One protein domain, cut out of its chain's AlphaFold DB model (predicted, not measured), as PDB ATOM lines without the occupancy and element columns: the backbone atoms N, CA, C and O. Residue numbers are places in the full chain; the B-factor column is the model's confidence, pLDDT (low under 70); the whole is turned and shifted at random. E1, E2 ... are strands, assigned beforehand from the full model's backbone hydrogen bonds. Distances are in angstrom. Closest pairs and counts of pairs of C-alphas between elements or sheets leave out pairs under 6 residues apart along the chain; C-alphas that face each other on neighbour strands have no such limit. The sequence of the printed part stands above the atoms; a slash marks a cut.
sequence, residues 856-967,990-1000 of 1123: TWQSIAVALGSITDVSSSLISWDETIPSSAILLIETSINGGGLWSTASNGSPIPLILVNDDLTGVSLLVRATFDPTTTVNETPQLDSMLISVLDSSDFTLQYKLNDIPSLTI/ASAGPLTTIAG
ATOM      1  N   THR A 856       4.847  -6.038 -21.730       90.25
ATOM      2  CA  THR A 856       4.816  -7.212 -20.869       90.25
ATOM      3  C   THR A 856       3.430  -7.836 -20.885       90.25
ATOM      4  O   THR A 856       2.461  -7.217 -20.449       90.25
ATOM      5  N   TRP A 857       3.347  -9.085 -21.337       92.94
ATOM      6  CA  TRP A 857       2.165  -9.931 -21.208       92.94
ATOM      7  C   TRP A 857       2.267 -10.794 -19.948       92.94
ATOM      8  O   TRP A 857       3.343 -11.301 -19.632       92.94
ATOM      9  N   GLN A 858       1.155 -11.001 -19.243       93.62
ATOM     10  CA  GLN A 858       1.082 -11.875 -18.073       93.62
ATOM     11  C   GLN A 858      -0.083 -12.860 -18.212       93.62
ATOM     12  O   GLN A 858      -1.207 -12.464 -18.513       93.62
ATOM     13  N   SER A 859       0.168 -14.136 -17.929       92.75
ATOM     14  CA  SER A 859      -0.859 -15.172 -17.909       92.75
ATOM     15  C   SER A 859      -1.818 -15.005 -16.725       92.75
ATOM     16  O   SER A 859      -1.485 -14.424 -15.688       92.75
ATOM     17  N   ILE A 860      -2.989 -15.633 -16.828       88.94
ATOM     18  CA  ILE A 860      -3.819 -15.942 -15.658       88.94
ATOM     19  C   ILE A 860      -3.097 -16.926 -14.720       88.94
ATOM     20  O   ILE A 860      -2.215 -17.677 -15.149       88.94
ATOM     21  N   ALA A 861      -3.466 -16.923 -13.436       90.88
ATOM     22  CA  ALA A 861      -2.890 -17.822 -12.440       90.88
ATOM     23  C   ALA A 861      -3.371 -19.265 -12.657       90.88
ATOM     24  O   ALA A 861      -4.567 -19.549 -12.609       90.88
ATOM     25  N   VAL A 862      -2.429 -20.184 -12.849       91.88
ATOM     26  CA  VAL A 862      -2.684 -21.615 -13.026       91.88
ATOM     27  C   VAL A 862      -2.550 -22.322 -11.682       91.88
ATOM     28  O   VAL A 862      -1.453 -22.418 -11.133       91.88
ATOM     29  N   ALA A 863      -3.655 -22.824 -11.135       91.69
ATOM     30  CA  ALA A 863      -3.632 -23.555  -9.871       91.69
ATOM     31  C   ALA A 863      -2.906 -24.906 -10.028       91.69
ATOM     32  O   ALA A 863      -3.291 -25.730 -10.855       91.69
ATOM     33  N   LEU A 864      -1.887 -25.156  -9.198       93.56
ATOM     34  CA  LEU A 864      -1.111 -26.407  -9.181       93.56
ATOM     35  C   LEU A 864      -1.478 -27.322  -8.003       93.56
ATOM     36  O   LEU A 864      -0.821 -28.331  -7.762       93.56
ATOM     37  N   GLY A 865      -2.556 -26.997  -7.283       87.44
ATOM     38  CA  GLY A 865      -2.907 -27.619  -6.004       87.44
ATOM     39  C   GLY A 865      -3.268 -29.107  -6.035       87.44
ATOM     40  O   GLY A 865      -3.486 -29.682  -4.975       87.44
ATOM     41  N   SER A 866      -3.357 -29.732  -7.213       88.81
ATOM     42  CA  SER A 866      -3.536 -31.181  -7.351       88.81
ATOM     43  C   SER A 866      -2.220 -31.966  -7.388       88.81
ATOM     44  O   SER A 866      -2.272 -33.191  -7.382       88.81
ATOM     45  N   ILE A 867      -1.067 -31.290  -7.462       91.38
ATOM     46  CA  ILE A 867       0.261 -31.912  -7.508       91.38
ATOM     47  C   ILE A 867       0.852 -31.888  -6.101       91.38
ATOM     48  O   ILE A 867       1.153 -30.818  -5.569       91.38
ATOM     49  N   THR A 868       1.015 -33.065  -5.504       94.56
ATOM     50  CA  THR A 868       1.506 -33.195  -4.118       94.56
ATOM     51  C   THR A 868       2.952 -33.666  -4.031       94.56
ATOM     52  O   THR A 868       3.567 -33.523  -2.977       94.56
ATOM     53  N   ASP A 869       3.489 -34.228  -5.117       93.62
ATOM     54  CA  ASP A 869       4.866 -34.720  -5.180       93.62
ATOM     55  C   ASP A 869       5.415 -34.561  -6.606       93.62
ATOM     56  O   ASP A 869       5.218 -35.423  -7.464       93.62
ATOM     57  N   VAL A 870       6.048 -33.420  -6.897       95.12
ATOM     58  CA  VAL A 870       6.565 -33.112  -8.242       95.12
ATOM     59  C   VAL A 870       7.663 -34.105  -8.648       95.12
ATOM     60  O   VAL A 870       8.744 -34.126  -8.072       95.12
ATOM     61  N   SER A 871       7.448 -34.872  -9.713       95.19
ATOM     62  CA  SER A 871       8.469 -35.712 -10.354       95.19
ATOM     63  C   SER A 871       9.373 -34.902 -11.287       95.19
ATOM     64  O   SER A 871      10.594 -35.061 -11.284       95.19
ATOM     65  N   SER A 872       8.791 -33.996 -12.080       95.62
ATOM     66  CA  SER A 872       9.536 -33.066 -12.939       95.62
ATOM     67  C   SER A 872       8.686 -31.862 -13.338       95.62
ATOM     68  O   SER A 872       7.457 -31.909 -13.312       95.62
ATOM     69  N   SER A 873       9.347 -30.772 -13.719       96.75
ATOM     70  CA  SER A 873       8.722 -29.584 -14.294       96.75
ATOM     71  C   SER A 873       9.464 -29.198 -15.572       96.75
ATOM     72  O   SER A 873      10.660 -29.470 -15.699       96.75
ATOM     73  N   LEU A 874       8.757 -28.601 -16.527       96.69
ATOM     74  CA  LEU A 874       9.296 -28.150 -17.807       96.69
ATOM     75  C   LEU A 874       8.503 -26.936 -18.298       96.69
ATOM     76  O   LEU A 874       7.271 -26.931 -18.244       96.69
ATOM     77  N   ILE A 875       9.212 -25.940 -18.819       96.69
ATOM     78  CA  ILE A 875       8.644 -24.850 -19.612       96.69
ATOM     79  C   ILE A 875       9.406 -24.747 -20.933       96.69
ATOM     80  O   ILE A 875      10.638 -24.741 -20.948       96.69
ATOM     81  N   SER A 876       8.684 -24.692 -22.047       96.25
ATOM     82  CA  SER A 876       9.250 -24.510 -23.385       96.25
ATOM     83  C   SER A 876       8.345 -23.636 -24.242       96.25
ATOM     84  O   SER A 876       7.144 -23.562 -23.992       96.25
ATOM     85  N   TRP A 877       8.905 -22.977 -25.244       96.56
ATOM     86  CA  TRP A 877       8.165 -22.108 -26.150       96.56
ATOM     87  C   TRP A 877       8.833 -22.020 -27.521       96.56
ATOM     88  O   TRP A 877      10.030 -22.276 -27.646       96.56
ATOM     89  N   ASP A 878       8.049 -21.633 -28.520       94.06
ATOM     90  CA  ASP A 878       8.527 -21.254 -29.846       94.06
ATOM     91  C   ASP A 878       8.403 -19.737 -29.988       94.06
ATOM     92  O   ASP A 878       7.410 -19.143 -29.558       94.06
ATOM     93  N   GLU A 879       9.430 -19.107 -30.544       93.69
ATOM     94  CA  GLU A 879       9.527 -17.655 -30.655       93.69
ATOM     95  C   GLU A 879      10.081 -17.251 -32.022       93.69
ATOM     96  O   GLU A 879      11.027 -17.858 -32.530       93.69
ATOM     97  N   THR A 880       9.539 -16.166 -32.566       91.69
ATOM     98  CA  THR A 880      10.071 -15.481 -33.742       91.69
ATOM     99  C   THR A 880      10.541 -14.101 -33.292       91.69
ATOM    100  O   THR A 880       9.760 -13.156 -33.187       91.69
ATOM    101  N   ILE A 881      11.827 -13.998 -32.944       86.44
ATOM    102  CA  ILE A 881      12.427 -12.771 -32.405       86.44
ATOM    103  C   ILE A 881      13.395 -12.184 -33.437       86.44
ATOM    104  O   ILE A 881      14.379 -12.840 -33.795       86.44
ATOM    105  N   PRO A 882      13.180 -10.937 -33.882       86.44
ATOM    106  CA  PRO A 882      14.148 -10.219 -34.697       86.44
ATOM    107  C   PRO A 882      15.480 -10.101 -33.957       86.44
ATOM    108  O   PRO A 882      15.513  -9.941 -32.741       86.44
ATOM    109  N   SER A 883      16.599 -10.086 -34.685       83.31
ATOM    110  CA  SER A 883      17.949 -10.016 -34.083       83.31
ATOM    111  C   SER A 883      18.193  -8.829 -33.126       83.31
ATOM    112  O   SER A 883      19.178  -8.815 -32.389       83.31
ATOM    113  N   SER A 884      17.306  -7.839 -33.145       83.00
ATOM    114  CA  SER A 884      17.330  -6.592 -32.385       83.00
ATOM    115  C   SER A 884      16.318  -6.530 -31.225       83.00
ATOM    116  O   SER A 884      16.256  -5.505 -30.540       83.00
ATOM    117  N   ALA A 885      15.575  -7.601 -30.941       86.25
ATOM    118  CA  ALA A 885      14.675  -7.710 -29.789       86.25
ATOM    119  C   ALA A 885      15.103  -8.846 -28.842       86.25
ATOM    120  O   ALA A 885      15.831  -9.761 -29.226       86.25
ATOM    121  N   ILE A 886      14.669  -8.777 -27.582       90.12
ATOM    122  CA  ILE A 886      14.855  -9.836 -26.583       90.12
ATOM    123  C   ILE A 886      13.483 -10.246 -26.045       90.12
ATOM    124  O   ILE A 886      12.673  -9.388 -25.696       90.12
ATOM    125  N   LEU A 887      13.248 -11.555 -25.927       93.94
ATOM    126  CA  LEU A 887      12.145 -12.118 -25.151       93.94
ATOM    127  C   LEU A 887      12.663 -12.602 -23.799       93.94
ATOM    128  O   LEU A 887      13.564 -13.437 -23.718       93.94
ATOM    129  N   LEU A 888      12.075 -12.082 -22.726       95.69
ATOM    130  CA  LEU A 888      12.313 -12.539 -21.366       95.69
ATOM    131  C   LEU A 888      11.059 -13.239 -20.842       95.69
ATOM    132  O   LEU A 888      10.044 -12.589 -20.591       95.69
ATOM    133  N   ILE A 889      11.145 -14.555 -20.637       96.81
ATOM    134  CA  ILE A 889      10.099 -15.333 -19.964       96.81
ATOM    135  C   ILE A 889      10.438 -15.467 -18.482       96.81
ATOM    136  O   ILE A 889      11.528 -15.901 -18.104       96.81
ATOM    137  N   GLU A 890       9.485 -15.130 -17.624       97.94
ATOM    138  CA  GLU A 890       9.593 -15.270 -16.176       97.94
ATOM    139  C   GLU A 890       8.393 -16.027 -15.617       97.94
ATOM    140  O   GLU A 890       7.275 -15.921 -16.121       97.94
ATOM    141  N   THR A 891       8.607 -16.760 -14.528       97.81
ATOM    142  CA  THR A 891       7.542 -17.438 -13.793       97.81
ATOM    143  C   THR A 891       7.450 -16.942 -12.355       97.81
ATOM    144  O   THR A 891       8.434 -16.490 -11.761       97.81
ATOM    145  N   SER A 892       6.251 -17.018 -11.782       97.62
ATOM    146  CA  SER A 892       5.987 -16.684 -10.384       97.62
ATOM    147  C   SER A 892       5.078 -17.727  -9.744       97.62
ATOM    148  O   SER A 892       4.039 -18.070 -10.298       97.62
ATOM    149  N   ILE A 893       5.456 -18.206  -8.558       96.44
ATOM    150  CA  ILE A 893       4.680 -19.175  -7.761       96.44
ATOM    151  C   ILE A 893       4.003 -18.541  -6.534       96.44
ATOM    152  O   ILE A 893       3.386 -19.228  -5.725       96.44
ATOM    153  N   ASN A 894       4.143 -17.223  -6.358       93.75
ATOM    154  CA  ASN A 894       3.652 -16.483  -5.191       93.75
ATOM    155  C   ASN A 894       2.698 -15.341  -5.575       93.75
ATOM    156  O   ASN A 894       2.692 -14.292  -4.930       93.75
ATOM    157  N   GLY A 895       1.914 -15.528  -6.640       90.44
ATOM    158  CA  GLY A 895       0.922 -14.543  -7.079       90.44
ATOM    159  C   GLY A 895       1.527 -13.268  -7.678       90.44
ATOM    160  O   GLY A 895       0.938 -12.202  -7.541       90.44
ATOM    161  N   GLY A 896       2.713 -13.355  -8.292       92.69
ATOM    162  CA  GLY A 896       3.385 -12.220  -8.935       92.69
ATOM    163  C   GLY A 896       4.287 -11.404  -8.003       92.69
ATOM    164  O   GLY A 896       4.820 -10.379  -8.424       92.69
ATOM    165  N   GLY A 897       4.485 -11.836  -6.750       92.06
ATOM    166  CA  GLY A 897       5.339 -11.137  -5.782       92.06
ATOM    167  C   GLY A 897       6.843 -11.287  -6.045       92.06
ATOM    168  O   GLY A 897       7.617 -10.384  -5.737       92.06
ATOM    169  N   LEU A 898       7.271 -12.423  -6.601       94.75
ATOM    170  CA  LEU A 898       8.639 -12.697  -7.049       94.75
ATOM    171  C   LEU A 898       8.589 -13.368  -8.421       94.75
ATOM    172  O   LEU A 898       7.861 -14.345  -8.603       94.75
ATOM    173  N   TRP A 899       9.394 -12.851  -9.346       97.44
ATOM    174  CA  TRP A 899       9.555 -13.361 -10.704       97.44
ATOM    175  C   TRP A 899      10.943 -13.981 -10.853       97.44
ATOM    176  O   TRP A 899      11.929 -13.429 -10.362       97.44
ATOM    177  N   SER A 900      11.007 -15.161 -11.463       97.75
ATOM    178  CA  SER A 900      12.253 -15.871 -11.761       97.75
ATOM    179  C   SER A 900      12.334 -16.151 -13.255       97.75
ATOM    180  O   SER A 900      11.395 -16.702 -13.823       97.75
ATOM    181  N   THR A 901      13.450 -15.791 -13.886       97.69
ATOM    182  CA  THR A 901      13.674 -16.031 -15.317       97.69
ATOM    183  C   THR A 901      13.674 -17.523 -15.630       97.69
ATOM    184  O   THR A 901      14.425 -18.288 -15.021       97.69
ATOM    185  N   ALA A 902      12.836 -17.922 -16.581       96.69
ATOM    186  CA  ALA A 902      12.803 -19.264 -17.136       96.69
ATOM    187  C   ALA A 902      13.717 -19.359 -18.362       96.69
ATOM    188  O   ALA A 902      13.936 -18.378 -19.070       96.69
ATOM    189  N   SER A 903      14.219 -20.562 -18.631       97.25
ATOM    190  CA  SER A 903      14.991 -20.868 -19.838       97.25
ATOM    191  C   SER A 903      14.205 -21.845 -20.704       97.25
ATOM    192  O   SER A 903      13.622 -22.792 -20.172       97.25
ATOM    193  N   ASN A 904      14.210 -21.641 -22.023       97.06
ATOM    194  CA  ASN A 904      13.455 -22.478 -22.951       97.06
ATOM    195  C   ASN A 904      13.905 -23.948 -22.847       97.06
ATOM    196  O   ASN A 904      15.102 -24.241 -22.891       97.06
ATOM    197  N   GLY A 905      12.958 -24.864 -22.631       95.75
ATOM    198  CA  GLY A 905      13.210 -26.295 -22.457       95.75
ATOM    199  C   GLY A 905      13.815 -26.690 -21.102       95.75
ATOM    200  O   GLY A 905      14.286 -27.818 -20.956       95.75
ATOM    201  N   SER A 906      13.838 -25.794 -20.109       97.00
ATOM    202  CA  SER A 906      14.386 -26.066 -18.768       97.00
ATOM    203  C   SER A 906      13.289 -26.288 -17.714       97.00
ATOM    204  O   SER A 906      12.127 -25.945 -17.947       97.00
ATOM    205  N   PRO A 907      13.629 -26.845 -16.531       97.25
ATOM    206  CA  PRO A 907      12.694 -26.918 -15.415       97.25
ATOM    207  C   PRO A 907      12.174 -25.548 -14.989       97.25
ATOM    208  O   PRO A 907      12.900 -24.553 -15.055       97.25
ATOM    209  N   ILE A 908      10.926 -25.507 -14.517       97.56
ATOM    210  CA  ILE A 908      10.292 -24.268 -14.063       97.56
ATOM    211  C   ILE A 908      11.035 -23.778 -12.809       97.56
ATOM    212  O   ILE A 908      11.119 -24.526 -11.828       97.56
ATOM    213  N   PRO A 909      11.565 -22.540 -12.796       97.38
ATOM    214  CA  PRO A 909      12.251 -22.005 -11.627       97.38
ATOM    215  C   PRO A 909      11.390 -22.097 -10.364       97.38
ATOM    216  O   PRO A 909      10.195 -21.807 -10.397       97.38
ATOM    217  N   LEU A 910      12.017 -22.466  -9.242       95.19
ATOM    218  CA  LEU A 910      11.385 -22.621  -7.922       95.19
ATOM    219  C   LEU A 910      10.376 -23.778  -7.786       95.19
ATOM    220  O   LEU A 910       9.787 -23.905  -6.719       95.19
ATOM    221  N   ILE A 911      10.214 -24.627  -8.808       96.50
ATOM    222  CA  ILE A 911       9.493 -25.903  -8.707       96.50
ATOM    223  C   ILE A 911      10.518 -27.038  -8.819       96.50
ATOM    224  O   ILE A 911      10.983 -27.371  -9.914       96.50
ATOM    225  N   LEU A 912      10.896 -27.609  -7.677       96.12
ATOM    226  CA  LEU A 912      11.877 -28.682  -7.545       96.12
ATOM    227  C   LEU A 912      11.205 -30.057  -7.470       96.12
ATOM    228  O   LEU A 912      10.026 -30.198  -7.158       96.12
ATOM    229  N   VAL A 913      11.994 -31.099  -7.739       95.00
ATOM    230  CA  VAL A 913      11.551 -32.485  -7.561       95.00
ATOM    231  C   VAL A 913      11.256 -32.743  -6.077       95.00
ATOM    232  O   VAL A 913      12.094 -32.460  -5.216       95.00
ATOM    233  N   ASN A 914      10.117 -33.370  -5.808       94.56
ATOM    234  CA  ASN A 914       9.481 -33.627  -4.516       94.56
ATOM    235  C   ASN A 914       8.870 -32.409  -3.801       94.56
ATOM    236  O   ASN A 914       8.605 -32.482  -2.598       94.56
ATOM    237  N   ASP A 915       8.648 -31.294  -4.503       96.31
ATOM    238  CA  ASP A 915       7.864 -30.189  -3.949       96.31
ATOM    239  C   ASP A 915       6.370 -30.562  -3.858       96.31
ATOM    240  O   ASP A 915       5.826 -31.229  -4.741       96.31
ATOM    241  N   ASP A 916       5.708 -30.088  -2.798       95.00
ATOM    242  CA  ASP A 916       4.249 -30.116  -2.640       95.00
ATOM    243  C   ASP A 916       3.683 -28.768  -3.100       95.00
ATOM    244  O   ASP A 916       3.973 -27.724  -2.507       95.00
ATOM    245  N   LEU A 917       2.886 -28.785  -4.170       95.44
ATOM    246  CA  LEU A 917       2.327 -27.583  -4.788       95.44
ATOM    247  C   LEU A 917       0.895 -27.289  -4.320       95.44
ATOM    248  O   LEU A 917       0.195 -26.465  -4.919       95.44
ATOM    249  N   THR A 918       0.447 -27.910  -3.225       93.31
ATOM    250  CA  THR A 918      -0.854 -27.617  -2.612       93.31
ATOM    251  C   THR A 918      -0.977 -26.126  -2.276       93.31
ATOM    252  O   THR A 918      -0.233 -25.578  -1.464       93.31
ATOM    253  N   GLY A 919      -1.955 -25.450  -2.887       91.38
ATOM    254  CA  GLY A 919      -2.199 -24.013  -2.695       91.38
ATOM    255  C   GLY A 919      -1.260 -23.084  -3.477       91.38
ATOM    256  O   GLY A 919      -1.380 -21.866  -3.349       91.38
ATOM    257  N   VAL A 920      -0.364 -23.630  -4.302       95.25
ATOM    258  CA  VAL A 920       0.513 -22.859  -5.190       95.25
ATOM    259  C   VAL A 920      -0.209 -22.570  -6.507       95.25
ATOM    260  O   VAL A 920      -0.924 -23.417  -7.047       95.25
ATOM    261  N   SER A 921      -0.029 -21.357  -7.031       95.00
ATOM    262  CA  SER A 921      -0.478 -20.980  -8.374       95.00
ATOM    263  C   SER A 921       0.698 -20.449  -9.180       95.00
ATOM    264  O   SER A 921       1.464 -19.630  -8.676       95.00
ATOM    265  N   LEU A 922       0.827 -20.915 -10.418       96.00
ATOM    266  CA  LEU A 922       1.863 -20.508 -11.356       96.00
ATOM    267  C   LEU A 922       1.345 -19.384 -12.255       96.00
ATOM    268  O   LEU A 922       0.298 -19.509 -12.883       96.00
ATOM    269  N   LEU A 923       2.101 -18.299 -12.330       96.12
ATOM    270  CA  LEU A 923       1.943 -17.226 -13.303       96.12
ATOM    271  C   LEU A 923       3.150 -17.237 -14.235       96.12
ATOM    272  O   LEU A 923       4.271 -17.498 -13.788       96.12
ATOM    273  N   VAL A 924       2.929 -16.911 -15.503       96.06
ATOM    274  CA  VAL A 924       3.988 -16.696 -16.489       96.06
ATOM    275  C   VAL A 924       3.880 -15.282 -17.030       96.06
ATOM    276  O   VAL A 924       2.785 -14.745 -17.174       96.06
ATOM    277  N   ARG A 925       5.023 -14.663 -17.300       95.62
ATOM    278  CA  ARG A 925       5.115 -13.323 -17.855       95.62
ATOM    279  C   ARG A 925       6.138 -13.308 -18.975       95.62
ATOM    280  O   ARG A 925       7.248 -13.797 -18.787       95.62
ATOM    281  N   ALA A 926       5.751 -12.758 -20.117       95.75
ATOM    282  CA  ALA A 926       6.600 -12.575 -21.281       95.75
ATOM    283  C   ALA A 926       6.853 -11.078 -21.460       95.75
ATOM    284  O   ALA A 926       5.906 -10.311 -21.626       95.75
ATOM    285  N   THR A 927       8.112 -10.657 -21.384       94.44
ATOM    286  CA  THR A 927       8.512  -9.272 -21.652       94.44
ATOM    287  C   THR A 927       9.264  -9.224 -22.967       94.44
ATOM    288  O   THR A 927      10.307  -9.860 -23.105       94.44
ATOM    289  N   PHE A 928       8.736  -8.461 -23.914       91.19
ATOM    290  CA  PHE A 928       9.368  -8.201 -25.198       91.19
ATOM    291  C   PHE A 928      10.077  -6.852 -25.103       91.19
ATOM    292  O   PHE A 928       9.419  -5.822 -24.946       91.19
ATOM    293  N   ASP A 929      11.405  -6.846 -25.158       88.50
ATOM    294  CA  ASP A 929      12.224  -5.640 -25.012       88.50
ATOM    295  C   ASP A 929      13.003  -5.358 -26.312       88.50
ATOM    296  O   ASP A 929      13.870  -6.157 -26.691       88.50
ATOM    297  N   PRO A 930      12.700  -4.265 -27.039       83.38
ATOM    298  CA  PRO A 930      13.473  -3.880 -28.209       83.38
ATOM    299  C   PRO A 930      14.821  -3.305 -27.760       83.38
ATOM    300  O   PRO A 930      14.895  -2.237 -27.156       83.38
ATOM    301  N   THR A 931      15.931  -3.974 -28.085       78.00
ATOM    302  CA  THR A 931      17.276  -3.448 -27.758       78.00
ATOM    303  C   THR A 931      17.652  -2.240 -28.616       78.00
ATOM    304  O   THR A 931      18.512  -1.441 -28.241       78.00
ATOM    305  N   THR A 932      17.000  -2.114 -29.773       75.81
ATOM    306  CA  THR A 932      17.034  -0.988 -30.712       75.81
ATOM    307  C   THR A 932      15.674  -0.912 -31.414       75.81
ATOM    308  O   THR A 932      14.906  -1.865 -31.343       75.81
ATOM    309  N   THR A 933      15.360   0.192 -32.091       72.88
ATOM    310  CA  THR A 933      14.174   0.301 -32.963       72.88
ATOM    311  C   THR A 933      14.133  -0.853 -33.964       72.88
ATOM    312  O   THR A 933      15.085  -1.021 -34.731       72.88
ATOM    313  N   VAL A 934      13.049  -1.630 -33.956       71.19
ATOM    314  CA  VAL A 934      12.862  -2.791 -34.835       71.19
ATOM    315  C   VAL A 934      11.686  -2.575 -35.782       71.19
ATOM    316  O   VAL A 934      10.682  -1.986 -35.389       71.19
ATOM    317  N   ASN A 935      11.826  -3.067 -37.016       73.69
ATOM    318  CA  ASN A 935      10.773  -3.065 -38.043       73.69
ATOM    319  C   ASN A 935      10.023  -4.407 -38.095       73.69
ATOM    320  O   ASN A 935       9.261  -4.659 -39.009       73.69
ATOM    321  N   GLU A 936      10.284  -5.310 -37.155       78.19
ATOM    322  CA  GLU A 936       9.598  -6.595 -37.061       78.19
ATOM    323  C   GLU A 936       9.113  -6.744 -35.618       78.19
ATOM    324  O   GLU A 936       9.865  -6.492 -34.673       78.19
ATOM    325  N   THR A 937       7.846  -7.112 -35.434       77.25
ATOM    326  CA  THR A 937       7.275  -7.319 -34.096       77.25
ATOM    327  C   THR A 937       7.724  -8.686 -33.580       77.25
ATOM    328  O   THR A 937       7.506  -9.675 -34.279       77.25
ATOM    329  N   PRO A 938       8.347  -8.793 -32.393       81.94
ATOM    330  CA  PRO A 938       8.701 -10.092 -31.837       81.94
ATOM    331  C   PRO A 938       7.437 -10.888 -31.485       81.94
ATOM    332  O   PRO A 938       6.486 -10.339 -30.932       81.94
ATOM    333  N   GLN A 939       7.436 -12.187 -31.787       88.38
ATOM    334  CA  GLN A 939       6.283 -13.069 -31.592       88.38
ATOM    335  C   GLN A 939       6.628 -14.231 -30.656       88.38
ATOM    336  O   GLN A 939       7.718 -14.804 -30.717       88.38
ATOM    337  N   LEU A 940       5.680 -14.567 -29.780       90.06
ATOM    338  CA  LEU A 940       5.669 -15.800 -28.995       90.06
ATOM    339  C   LEU A 940       4.609 -16.713 -29.614       90.06
ATOM    340  O   LEU A 940       3.416 -16.534 -29.371       90.06
ATOM    341  N   ASP A 941       5.060 -17.659 -30.433       87.81
ATOM    342  CA  ASP A 941       4.200 -18.474 -31.294       87.81
ATOM    343  C   ASP A 941       3.462 -19.550 -30.496       87.81
ATOM    344  O   ASP A 941       2.282 -19.831 -30.710       87.81
ATOM    345  N   SER A 942       4.167 -20.177 -29.554       88.94
ATOM    346  CA  SER A 942       3.609 -21.237 -28.724       88.94
ATOM    347  C   SER A 942       4.316 -21.300 -27.374       88.94
ATOM    348  O   SER A 942       5.499 -21.002 -27.270       88.94
ATOM    349  N   MET A 943       3.604 -21.700 -26.317       92.88
ATOM    350  CA  MET A 943       4.205 -21.990 -25.013       92.88
ATOM    351  C   MET A 943       3.579 -23.249 -24.419       92.88
ATOM    352  O   MET A 943       2.355 -23.379 -24.374       92.88
ATOM    353  N   LEU A 944       4.433 -24.151 -23.944       93.06
ATOM    354  CA  LEU A 944       4.093 -25.392 -23.264       93.06
ATOM    355  C   LEU A 944       4.623 -25.357 -21.829       93.06
ATOM    356  O   LEU A 944       5.816 -25.168 -21.586       93.06
ATOM    357  N   ILE A 945       3.728 -25.608 -20.877       93.94
ATOM    358  CA  ILE A 945       4.067 -25.774 -19.462       93.94
ATOM    359  C   ILE A 945       3.652 -27.180 -19.050       93.94
ATOM    360  O   ILE A 945       2.489 -27.553 -19.215       93.94
ATOM    361  N   SER A 946       4.593 -27.948 -18.499       94.88
ATOM    362  CA  SER A 946       4.359 -29.310 -18.025       94.88
ATOM    363  C   SER A 946       4.858 -29.477 -16.596       94.88
ATOM    364  O   SER A 946       6.026 -29.222 -16.305       94.88
ATOM    365  N   VAL A 947       3.993 -29.955 -15.703       94.19
ATOM    366  CA  VAL A 947       4.383 -30.385 -14.352       94.19
ATOM    367  C   VAL A 947       3.866 -31.802 -14.137       94.19
ATOM    368  O   VAL A 947       2.672 -32.064 -14.295       94.19
ATOM    369  N   LEU A 948       4.783 -32.715 -13.826       91.69
ATOM    370  CA  LEU A 948       4.498 -34.123 -13.587       91.69
ATOM    371  C   LEU A 948       4.561 -34.422 -12.094       91.69
ATOM    372  O   LEU A 948       5.524 -34.039 -11.436       91.69
ATOM    373  N   ASP A 949       3.573 -35.149 -11.588       91.94
ATOM    374  CA  ASP A 949       3.582 -35.760 -10.258       91.94
ATOM    375  C   ASP A 949       4.261 -37.149 -10.317       91.94
ATOM    376  O   ASP A 949       4.263 -37.815 -11.354       91.94
ATOM    377  N   SER A 950       4.832 -37.608  -9.204       87.00
ATOM    378  CA  SER A 950       5.361 -38.972  -9.021       87.00
ATOM    379  C   SER A 950       4.329 -40.085  -9.262       87.00
ATOM    380  O   SER A 950       4.698 -41.231  -9.518       87.00
ATOM    381  N   SER A 951       3.039 -39.747  -9.209       80.31
ATOM    382  CA  SER A 951       1.899 -40.622  -9.499       80.31
ATOM    383  C   SER A 951       1.522 -40.722 -10.991       80.31
ATOM    384  O   SER A 951       0.415 -41.159 -11.307       80.31
ATOM    385  N   ASP A 952       2.426 -40.333 -11.903       65.19
ATOM    386  CA  ASP A 952       2.231 -40.253 -13.366       65.19
ATOM    387  C   ASP A 952       1.122 -39.272 -13.805       65.19
ATOM    388  O   ASP A 952       0.620 -39.321 -14.933       65.19
ATOM    389  N   PHE A 953       0.737 -38.333 -12.934       70.06
ATOM    390  CA  PHE A 953      -0.191 -37.262 -13.290       70.06
ATOM    391  C   PHE A 953       0.555 -36.152 -14.034       70.06
ATOM    392  O   PHE A 953       1.437 -35.513 -13.467       70.06
ATOM    393  N   THR A 954       0.200 -35.905 -15.296       73.38
ATOM    394  CA  THR A 954       0.791 -34.824 -16.100       73.38
ATOM    395  C   THR A 954      -0.230 -33.705 -16.277       73.38
ATOM    396  O   THR A 954      -1.299 -33.924 -16.848       73.38
ATOM    397  N   LEU A 955       0.106 -32.498 -15.823       76.81
ATOM    398  CA  LEU A 955      -0.627 -31.272 -16.148       76.81
ATOM    399  C   LEU A 955       0.080 -30.557 -17.297       76.81
ATOM    400  O   LEU A 955       1.213 -30.115 -17.123       76.81
ATOM    401  N   GLN A 956      -0.589 -30.450 -18.449       82.00
ATOM    402  CA  GLN A 956      -0.094 -29.739 -19.630       82.00
ATOM    403  C   GLN A 956      -0.993 -28.556 -19.978       82.00
ATOM    404  O   GLN A 956      -2.209 -28.711 -20.136       82.00
ATOM    405  N   TYR A 957      -0.373 -27.392 -20.152       78.75
ATOM    406  CA  TYR A 957      -1.029 -26.164 -20.592       78.75
ATOM    407  C   TYR A 957      -0.413 -25.680 -21.901       78.75
ATOM    408  O   TYR A 957       0.813 -25.708 -22.042       78.75
ATOM    409  N   LYS A 958      -1.259 -25.211 -22.827       77.94
ATOM    410  CA  LYS A 958      -0.844 -24.520 -24.054       77.94
ATOM    411  C   LYS A 958      -1.581 -23.200 -24.207       77.94
ATOM    412  O   LYS A 958      -2.766 -23.086 -23.880       77.94
ATOM    413  N   LEU A 959      -0.849 -22.210 -24.702       73.75
ATOM    414  CA  LEU A 959      -1.418 -20.955 -25.170       73.75
ATOM    415  C   LEU A 959      -2.115 -21.219 -26.516       73.75
ATOM    416  O   LEU A 959      -1.457 -21.641 -27.467       73.75
ATOM    417  N   ASN A 960      -3.444 -21.080 -26.563       54.28
ATOM    418  CA  ASN A 960      -4.233 -21.390 -27.766       54.28
ATOM    419  C   ASN A 960      -4.287 -20.233 -28.765       54.28
ATOM    420  O   ASN A 960      -4.379 -20.498 -29.960       54.28
ATOM    421  N   ASP A 961      -4.190 -18.995 -28.281       52.56
ATOM    422  CA  ASP A 961      -4.273 -17.792 -29.106       52.56
ATOM    423  C   ASP A 961      -2.947 -17.033 -29.043       52.56
ATOM    424  O   ASP A 961      -2.393 -16.814 -27.961       52.56
ATOM    425  N   ILE A 962      -2.442 -16.643 -30.214       53.78
ATOM    426  CA  ILE A 962      -1.230 -15.833 -30.358       53.78
ATOM    427  C   ILE A 962      -1.494 -14.483 -29.667       53.78
ATOM    428  O   ILE A 962      -2.527 -13.869 -29.955       53.78
ATOM    429  N   PRO A 963      -0.610 -13.987 -28.778       52.09
ATOM    430  CA  PRO A 963      -0.694 -12.609 -28.313       52.09
ATOM    431  C   PRO A 963      -0.563 -11.701 -29.539       52.09
ATOM    432  O   PRO A 963       0.517 -11.591 -30.116       52.09
ATOM    433  N   SER A 964      -1.663 -11.094 -29.977       45.38
ATOM    434  CA  SER A 964      -1.646 -10.100 -31.049       45.38
ATOM    435  C   SER A 964      -1.863  -8.728 -30.427       45.38
ATOM    436  O   SER A 964      -2.712  -8.540 -29.554       45.38
ATOM    437  N   LEU A 965      -1.024  -7.775 -30.822       45.19
ATOM    438  CA  LEU A 965      -1.199  -6.378 -30.469       45.19
ATOM    439  C   LEU A 965      -2.179  -5.784 -31.483       45.19
ATOM    440  O   LEU A 965      -1.795  -5.477 -32.607       45.19
ATOM    441  N   THR A 966      -3.453  -5.684 -31.115       38.12
ATOM    442  CA  THR A 966      -4.449  -4.968 -31.918       38.12
ATOM    443  C   THR A 966      -4.487  -3.524 -31.436       38.12
ATOM    444  O   THR A 966      -4.865  -3.258 -30.296       38.12
ATOM    445  N   ILE A 967      -4.052  -2.592 -32.282       41.53
ATOM    446  CA  ILE A 967      -4.312  -1.165 -32.084       41.53
ATOM    447  C   ILE A 967      -5.693  -0.920 -32.686       41.53
ATOM    448  O   ILE A 967      -5.872  -1.107 -33.888       41.53
ATOM    449  N   ALA A 990      -1.707  -5.562 -24.347       47.28
ATOM    450  CA  ALA A 990      -1.583  -6.829 -25.065       47.28
ATOM    451  C   ALA A 990      -2.669  -7.811 -24.583       47.28
ATOM    452  O   ALA A 990      -2.688  -8.189 -23.409       47.28
ATOM    453  N   SER A 991      -3.562  -8.232 -25.480       44.56
ATOM    454  CA  SER A 991      -4.555  -9.281 -25.221       44.56
ATOM    455  C   SER A 991      -4.013 -10.632 -25.698       44.56
ATOM    456  O   SER A 991      -3.554 -10.757 -26.830       44.56
ATOM    457  N   ALA A 992      -4.055 -11.657 -24.842       50.81
ATOM    458  CA  ALA A 992      -3.880 -13.047 -25.265       50.81
ATOM    459  C   ALA A 992      -4.904 -13.939 -24.557       50.81
ATOM    460  O   ALA A 992      -5.287 -13.665 -23.413       50.81
ATOM    461  N   GLY A 993      -5.321 -15.016 -25.225       51.19
ATOM    462  CA  GLY A 993      -6.259 -15.995 -24.679       51.19
ATOM    463  C   GLY A 993      -5.736 -16.695 -23.411       51.19
ATOM    464  O   GLY A 993      -4.526 -16.749 -23.163       51.19
ATOM    465  N   PRO A 994      -6.629 -17.243 -22.564       54.53
ATOM    466  CA  PRO A 994      -6.231 -17.972 -21.363       54.53
ATOM    467  C   PRO A 994      -5.422 -19.234 -21.709       54.53
ATOM    468  O   PRO A 994      -5.656 -19.885 -22.726       54.53
ATOM    469  N   LEU A 995      -4.500 -19.633 -20.825       56.78
ATOM    470  CA  LEU A 995      -3.849 -20.945 -20.913       56.78
ATOM    471  C   LEU A 995      -4.918 -22.039 -20.823       56.78
ATOM    472  O   LEU A 995      -5.631 -22.132 -19.822       56.78
ATOM    473  N   THR A 996      -5.015 -22.886 -21.846       57.91
ATOM    474  CA  THR A 996      -5.982 -23.987 -21.864       57.91
ATOM    475  C   THR A 996      -5.300 -25.304 -21.510       57.91
ATOM    476  O   THR A 996      -4.154 -25.567 -21.886       57.91
ATOM    477  N   THR A 997      -5.993 -26.145 -20.744       61.00
ATOM    478  CA  THR A 997      -5.548 -27.513 -20.457       61.00
ATOM    479  C   THR A 997      -5.728 -28.372 -21.708       61.00
ATOM    480  O   THR A 997      -6.863 -28.585 -22.134       61.00
ATOM    481  N   ILE A 998      -4.641 -28.901 -22.278       56.44
ATOM    482  CA  ILE A 998      -4.697 -29.714 -23.514       56.44
ATOM    483  C   ILE A 998      -5.271 -31.116 -23.249       56.44
ATOM    484  O   ILE A 998      -5.783 -31.770 -24.154       56.44
ATOM    485  N   ALA A 999      -5.232 -31.583 -22.000       50.12
ATOM    486  CA  ALA A 999      -5.810 -32.859 -21.603       50.12
ATOM    487  C   ALA A 999      -6.260 -32.818 -20.139       50.12
ATOM    488  O   ALA A 999      -5.488 -32.467 -19.247       50.12
ATOM    489  N   GLY A1000      -7.505 -33.214 -19.869       48.12
ATOM    490  CA  GLY A1000      -7.914 -33.558 -18.512       48.12
ATOM    491  C   GLY A1000      -7.211 -34.846 -18.089       48.12
ATOM    492  O   GLY A1000      -7.356 -35.848 -18.778       48.12
TER     493      GLY A1000
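Overview. This is residues 856 to 967 and 990 to 1000 of the 1123 residues of an uncharacterized protein of marine sediment metagenome (UniProt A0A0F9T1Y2). Two sheets lie partly face to face as a loose sandwich, E1, E4 and E3 in one and E2, E5, E6 and E7 in the other, with their longer strands running along the long axis of the domain. E3 and E4 stand over E2 and E5, while E6 and E7 reach out beyond the smaller sheet. The printed part has 123 residues with no named helix and seven named strands, E1 to E7 in order; the sheet orders are E1 - E4 - E3 and E2 - E5 - E6 - E7, both antiparallel. The class is all strand, though under half of the residues, 52 of 123, are in named strands. The whole is compact, with a radius of gyration of the C-alphas of 14.9 A, and elongated, spanning 48 by 24 by 23 A.

Arrangement. E1, residues 856 to 858, is antiparallel to E4, residues 921 to 930, at 164 degrees between directions; N 857 and O 926 are 2.9 A apart, within hydrogen-bond range. Beyond E1, residues 862 to 863 pair antiparallel with residues 921 to 922 of E4. E2, residues 870 to 880, is antiparallel to E5, residues 939 to 949, at 173 degrees, with N 874 and O 946 at 2.8 A. E3, residues 885 to 892, is the other neighbour of E4; N 890 and O 925 are 2.9 A apart, and E3 and E4 form a hairpin. Residues 890 to 891 of E3 also pair antiparallel with residues 900 to 901. Between the sheets, E2 and E3 are near each other, and so are E4 and E5. E6, residues 954 to 959, forms a hairpin with E5, with N 955 and O 947 at 3.0 A. E7, residues 995 to 997, is antiparallel to E6 at 141 degrees, with N 996 and O 958 at 3.0 A. E1 and E6 are apart.

Along the chain. E1 begins at C-alpha 856, (4.816, -7.212, -20.869), and is 6.6 A long. E2 is 31.2 A, E3 23.1 A, E4 29.7 A, E5 31.3 A and E6 16.7 A from first to last C-alpha. E5 begins at C-alpha 939, (6.283, -13.069, -31.592). E7, 6.8 A long, ends at C-alpha 997, (-5.548, -27.513, -20.457).

Size, cuts and confidence. The C-alphas farthest apart, of Thr 933 and Ser 951, are 48.7 A apart. Residues 968 to 989 are not printed, and C-alphas 967 and 990 are 9.4 A apart across this cut. The links E1 to E2, with 11 residues, and E3 to E4, with 28, are long. The mean pLDDT of the printed part is 84.3; residue 952 and residues 960 to 967 and 990 to 1000 are under 70.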